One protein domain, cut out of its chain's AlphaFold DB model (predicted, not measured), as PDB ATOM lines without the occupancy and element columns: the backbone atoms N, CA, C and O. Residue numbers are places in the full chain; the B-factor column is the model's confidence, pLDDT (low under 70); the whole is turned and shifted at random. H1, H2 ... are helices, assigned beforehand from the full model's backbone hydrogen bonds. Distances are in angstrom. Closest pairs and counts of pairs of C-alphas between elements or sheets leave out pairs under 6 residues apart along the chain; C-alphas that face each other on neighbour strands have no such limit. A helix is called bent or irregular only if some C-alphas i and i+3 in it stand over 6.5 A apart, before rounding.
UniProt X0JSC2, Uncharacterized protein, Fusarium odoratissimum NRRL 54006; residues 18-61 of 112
ATOM      1  N   PRO A  18     300.616 -50.635  47.362       84.56
ATOM      2  CA  PRO A  18     301.044 -49.299  46.956       84.56
ATOM      3  C   PRO A  18     300.439 -48.179  47.814       84.56
ATOM      4  O   PRO A  18     299.257 -48.226  48.163       84.56
ATOM      5  N   GLU A  19     301.225 -47.133  48.077       82.62
ATOM      6  CA  GLU A  19     300.873 -46.011  48.968       82.62
ATOM      7  C   GLU A  19     299.559 -45.310  48.583       82.62
ATOM      8  O   GLU A  19     298.774 -44.950  49.456       82.62
ATOM      9  N   ARG A  20     299.222 -45.277  47.285       83.44
ATOM     10  CA  ARG A  20     297.939 -44.756  46.776       83.44
ATOM     11  C   ARG A  20     296.701 -45.341  47.472       83.44
ATOM     12  O   ARG A  20     295.668 -44.686  47.546       83.44
ATOM     13  N   TYR A  21     296.768 -46.582  47.965       84.00
ATOM     14  CA  TYR A  21     295.652 -47.210  48.680       84.00
ATOM     15  C   TYR A  21     295.524 -46.718  50.127       84.00
ATOM     16  O   TYR A  21     294.431 -46.781  50.690       84.00
ATOM     17  N   LEU A  22     296.614 -46.251  50.745       80.44
ATOM     18  CA  LEU A  22     296.564 -45.570  52.040       80.44
ATOM     19  C   LEU A  22     295.942 -44.187  51.884       80.44
ATOM     20  O   LEU A  22     295.060 -43.837  52.668       80.44
ATOM     21  N   ASP A  23     296.340 -43.452  50.848       83.25
ATOM     22  CA  ASP A  23     295.781 -42.131  50.556       83.25
ATOM     23  C   ASP A  23     294.288 -42.218  50.245       83.25
ATOM     24  O   ASP A  23     293.496 -41.511  50.863       83.25
ATOM     25  N   LEU A  24     293.877 -43.188  49.421       87.56
ATOM     26  CA  LEU A  24     292.463 -43.439  49.135       87.56
ATOM     27  C   LEU A  24     291.656 -43.760  50.403       87.56
ATOM     28  O   LEU A  24     290.536 -43.290  50.569       87.56
ATOM     29  N   LYS A  25     292.205 -44.555  51.330       84.56
ATOM     30  CA  LYS A  25     291.527 -44.837  52.608       84.56
ATOM     31  C   LYS A  25     291.381 -43.578  53.458       84.56
ATOM     32  O   LYS A  25     290.338 -43.397  54.075       84.56
ATOM     33  N   ARG A  26     292.405 -42.722  53.499       85.00
ATOM     34  CA  ARG A  26     292.351 -41.444  54.227       85.00
ATOM     35  C   ARG A  26     291.308 -40.509  53.621       85.00
ATOM     36  O   ARG A  26     290.549 -39.912  54.372       85.00
ATOM     37  N   GLU A  27     291.231 -40.444  52.295       88.62
ATOM     38  CA  GLU A  27     290.235 -39.652  51.570       88.62
ATOM     39  C   GLU A  27     288.804 -40.145  51.832       88.62
ATOM     40  O   GLU A  27     287.943 -39.349  52.193       88.62
ATOM     41  N   ILE A  28     288.559 -41.458  51.726       87.50
ATOM     42  CA  ILE A  28     287.224 -42.050  51.932       87.50
ATOM     43  C   ILE A  28     286.732 -41.858  53.368       87.50
ATOM     44  O   ILE A  28     285.553 -41.583  53.580       87.50
ATOM     45  N   ILE A  29     287.603 -42.059  54.362       88.44
ATOM     46  CA  ILE A  29     287.196 -41.939  55.766       88.44
ATOM     47  C   ILE A  29     287.060 -40.460  56.150       88.44
ATOM     48  O   ILE A  29     286.140 -40.095  56.876       88.44
ATOM     49  N   GLY A  30     287.941 -39.601  55.638       89.31
ATOM     50  CA  GLY A  30     287.914 -38.172  55.906       89.31
ATOM     51  C   GLY A  30     288.339 -37.836  57.337       89.31
ATOM     52  O   GLY A  30     289.392 -38.266  57.819       89.31
ATOM     53  N   ASP A  31     287.534 -37.012  58.004       90.19
ATOM     54  CA  ASP A  31     287.872 -36.407  59.289       90.19
ATOM     55  C   ASP A  31     287.800 -37.371  60.489       90.19
ATOM     56  O   ASP A  31     287.380 -38.528  60.408       90.19
ATOM     57  N   LYS A  32     288.242 -36.876  61.650       88.00
ATOM     58  CA  LYS A  32     288.293 -37.661  62.887       88.00
ATOM     59  C   LYS A  32     286.903 -38.112  63.356       88.00
ATOM     60  O   LYS A  32     286.777 -39.215  63.880       88.00
ATOM     61  N   SER A  33     285.867 -37.304  63.125       90.00
ATOM     62  CA  SER A  33     284.496 -37.656  63.501       90.00
ATOM     63  C   SER A  33     283.996 -38.860  62.702       90.00
ATOM     64  O   SER A  33     283.463 -39.806  63.283       90.00
ATOM     65  N   ASN A  34     284.258 -38.882  61.395       88.81
ATOM     66  CA  ASN A  34     283.930 -40.011  60.534       88.81
ATOM     67  C   ASN A  34     284.762 -41.258  60.856       88.81
ATOM     68  O   ASN A  34     284.231 -42.367  60.810       88.81
ATOM     69  N   GLN A  35     286.037 -41.106  61.230       87.69
ATOM     70  CA  GLN A  35     286.866 -42.229  61.699       87.69
ATOM     71  C   GLN A  35     286.270 -42.898  62.944       87.69
ATOM     72  O   GLN A  35     286.195 -44.130  63.023       87.69
ATOM     73  N   ASP A  36     285.829 -42.093  63.908       89.81
ATOM     74  CA  ASP A  36     285.243 -42.592  65.150       89.81
ATOM     75  C   ASP A  36     283.868 -43.231  64.886       89.81
ATOM     76  O   ASP A  36     283.595 -44.336  65.366       89.81
ATOM     77  N   ALA A  37     283.042 -42.613  64.033       90.62
ATOM     78  CA  ALA A  37     281.758 -43.165  63.600       90.62
ATOM     79  C   ALA A  37     281.918 -44.497  62.846       90.62
ATOM     80  O   ALA A  37     281.183 -45.451  63.113       90.62
ATOM     81  N   LEU A  38     282.903 -44.595  61.947       90.19
ATOM     82  CA  LEU A  38     283.228 -45.825  61.228       90.19
ATOM     83  C   LEU A  38     283.653 -46.931  62.193       90.19
ATOM     84  O   LEU A  38     283.195 -48.063  62.067       90.19
ATOM     85  N   THR A  39     284.502 -46.607  63.168       91.06
ATOM     86  CA  THR A  39     284.979 -47.574  64.163       91.06
ATOM     87  C   THR A  39     283.824 -48.097  65.018       91.06
ATOM     88  O   THR A  39     283.687 -49.307  65.194       91.06
ATOM     89  N   ALA A  40     282.943 -47.208  65.484       91.50
ATOM     90  CA  ALA A  40     281.756 -47.588  66.245       91.50
ATOM     91  C   ALA A  40     280.779 -48.436  65.410       91.50
ATOM     92  O   ALA A  40     280.279 -49.464  65.874       91.50
ATOM     93  N   ALA A  41     280.534 -48.046  64.155       91.75
ATOM     94  CA  ALA A  41     279.683 -48.796  63.236       91.75
ATOM     95  C   ALA A  41     280.263 -50.182  62.924       91.75
ATOM     96  O   ALA A  41     279.512 -51.158  62.889       91.75
ATOM     97  N   TRP A  42     281.583 -50.278  62.746       92.81
ATOM     98  CA  TRP A  42     282.286 -51.536  62.519       92.81
ATOM     99  C   TRP A  42     282.170 -52.468  63.723       92.81
ATOM    100  O   TRP A  42     281.788 -53.618  63.545       92.81
ATOM    101  N   ALA A  43     282.412 -51.965  64.937       92.25
ATOM    102  CA  ALA A  43     282.275 -52.749  66.164       92.25
ATOM    103  C   ALA A  43     280.853 -53.314  66.324       92.25
ATOM    104  O   ALA A  43     280.675 -54.506  66.586       92.25
ATOM    105  N   ARG A  44     279.833 -52.478  66.081       92.88
ATOM    106  CA  ARG A  44     278.426 -52.904  66.086       92.88
ATOM    107  C   ARG A  44     278.145 -53.963  65.018       92.88
ATOM    108  O   ARG A  44     277.447 -54.934  65.297       92.88
ATOM    109  N   LEU A  45     278.675 -53.785  63.807       91.25
ATOM    110  CA  LEU A  45     278.501 -54.737  62.711       91.25
ATOM    111  C   LEU A  45     279.136 -56.088  63.044       91.25
ATOM    112  O   LEU A  45     278.488 -57.114  62.876       91.25
ATOM    113  N   THR A  46     280.372 -56.100  63.542       92.81
ATOM    114  CA  THR A  46     281.063 -57.345  63.897       92.81
ATOM    115  C   THR A  46     280.373 -58.085  65.035       92.81
ATOM    116  O   THR A  46     280.274 -59.304  64.969       92.81
ATOM    117  N   ALA A  47     279.838 -57.369  66.031       90.44
ATOM    118  CA  ALA A  47     279.050 -57.985  67.098       90.44
ATOM    119  C   ALA A  47     277.779 -58.643  66.541       90.44
ATOM    120  O   ALA A  47     277.512 -59.808  66.816       90.44
ATOM    121  N   ARG A  48     277.046 -57.938  65.666       89.25
ATOM    122  CA  ARG A  48     275.843 -58.498  65.039       89.25
ATOM    123  C   ARG A  48     276.149 -59.694  64.134       89.25
ATOM    124  O   ARG A  48     275.352 -60.623  64.065       89.25
ATOM    125  N   LEU A  49     277.278 -59.674  63.427       87.12
ATOM    126  CA  LEU A  49     277.713 -60.800  62.600       87.12
ATOM    127  C   LEU A  49     278.085 -62.026  63.439       87.12
ATOM    128  O   LEU A  49     277.815 -63.135  62.993       87.12
ATOM    129  N   ALA A  50     278.658 -61.839  64.632       85.88
ATOM    130  CA  ALA A  50     278.931 -62.942  65.551       85.88
ATOM    131  C   ALA A  50     277.627 -63.620  66.002       85.88
ATOM    132  O   ALA A  50     277.479 -64.821  65.817       85.88
ATOM    133  N   GLU A  51     276.639 -62.838  66.451       87.62
ATOM    134  CA  GLU A  51     275.314 -63.362  66.826       87.62
ATOM    135  C   GLU A  51     274.647 -64.127  65.673       87.62
ATOM    136  O   GLU A  51     274.118 -65.220  65.855       87.62
ATOM    137  N   LEU A  52     274.683 -63.562  64.459       82.75
ATOM    138  CA  LEU A  52     274.127 -64.223  63.280       82.75
ATOM    139  C   LEU A  52     274.887 -65.503  62.921       82.75
ATOM    140  O   LEU A  52     274.268 -66.448  62.448       82.75
ATOM    141  N   SER A  53     276.205 -65.544  63.128       80.56
ATOM    142  CA  SER A  53     277.004 -66.750  62.899       80.56
ATOM    143  C   SER A  53     276.570 -67.880  63.829       80.56
ATOM    144  O   SER A  53     276.362 -68.993  63.352       80.56
ATOM    145  N   ASP A  54     276.358 -67.581  65.113       83.56
ATOM    146  CA  ASP A  54     275.881 -68.557  66.097       83.56
ATOM    147  C   ASP A  54     274.482 -69.078  65.719       83.56
ATOM    148  O   ASP A  54     274.233 -70.285  65.715       83.56
ATOM    149  N   GLU A  55     273.577 -68.183  65.300       80.19
ATOM    150  CA  GLU A  55     272.247 -68.572  64.809       80.19
ATOM    151  C   GLU A  55     272.315 -69.479  63.565       80.19
ATOM    152  O   GLU A  55     271.497 -70.392  63.416       80.19
ATOM    153  N   ILE A  56     273.249 -69.215  62.645       80.81
ATOM    154  CA  ILE A  56     273.447 -70.020  61.429       80.81
ATOM    155  C   ILE A  56     274.007 -71.397  61.786       80.81
ATOM    156  O   ILE A  56     273.573 -72.398  61.210       80.81
ATOM    157  N   GLU A  57     274.948 -71.461  62.727       79.19
ATOM    158  CA  GLU A  57     275.531 -72.714  63.206       79.19
ATOM    159  C   GLU A  57     274.474 -73.603  63.878       79.19
ATOM    160  O   GLU A  57     274.405 -74.801  63.597       79.19
ATOM    161  N   GLU A  58     273.573 -73.009  64.666       82.56
ATOM    162  CA  GLU A  58     272.451 -73.715  65.291       82.56
ATOM    163  C   GLU A  58     271.419 -74.210  64.259       82.56
ATOM    164  O   GLU A  58     270.981 -75.363  64.292       82.56
ATOM    165  N   LYS A  59     271.014 -73.348  63.316       78.75
ATOM    166  CA  LYS A  59     269.947 -73.649  62.341       78.75
ATOM    167  C   LYS A  59     270.426 -74.515  61.171       78.75
ATOM    168  O   LYS A  59     269.602 -75.158  60.507       78.75
ATOM    169  N   GLN A  60     271.729 -74.533  60.890       81.81
ATOM    170  CA  GLN A  60     272.352 -75.203  59.748       81.81
ATOM    171  C   GLN A  60     271.584 -74.954  58.435       81.81
ATOM    172  O   GLN A  60     271.333 -73.811  58.049       81.81
ATOM    173  N   GLN A  61     271.160 -76.020  57.748       73.19
ATOM    174  CA  GLN A  61     270.449 -75.963  56.468       73.19
ATOM    175  C   GLN A  61     269.093 -75.242  56.556       73.19
ATOM    176  O   GLN A  61     268.628 -74.708  55.556       73.19
TER     177      GLN A  61
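AT A GLANCE: This is residues 18 to 61 of the 112 residues of an uncharacterized protein of Fusarium odoratissimum NRRL 54006 (UniProt X0JSC2). A short helix, H1, and a long one, H2, meet near their ends as an L. Both arms stick out free of the corner, with residues 18 to 25 at one end and 39 to 61 at the other. The printed part has 44 residues with two named helices, H1 then H2, and no named strand; its class is all helix. It is extended, with a radius of gyration of the C-alphas of 15.8 A, and flat, spanning 42 by 25 by 9 A.

HOW THE PARTS SIT: H1, residues 20 to 29, and H2, residues 32 to 61, are close but not clearly touching, with the closest C-alphas, those of Ile 29 and Gln 35, 5.9 A apart. Their lines are about perpendicular, at 87 degrees. In H1 every O i to N i+4 pair is within hydrogen-bond range; in H2, 25 of 26 are.

IN THESE COORDINATES: H1 begins at C-alpha 20 (297.939, -44.756, 46.776) and is 14.3 A long from first to last C-alpha. H2 measures 42.7 A, ending at C-alpha 61 (270.449, -75.963, 56.468). H2 has a kink of 35 degrees near residue 55 and is irregular: C-alphas 58 and 61 are 9.3 A apart.

THE WHOLE: The C-alphas farthest apart, those of Glu 19 and Lys 59, are 43.6 A apart. The link from H1 to H2 is tight. The printed part has no cut, and no printed residue is under 70 in pLDDT.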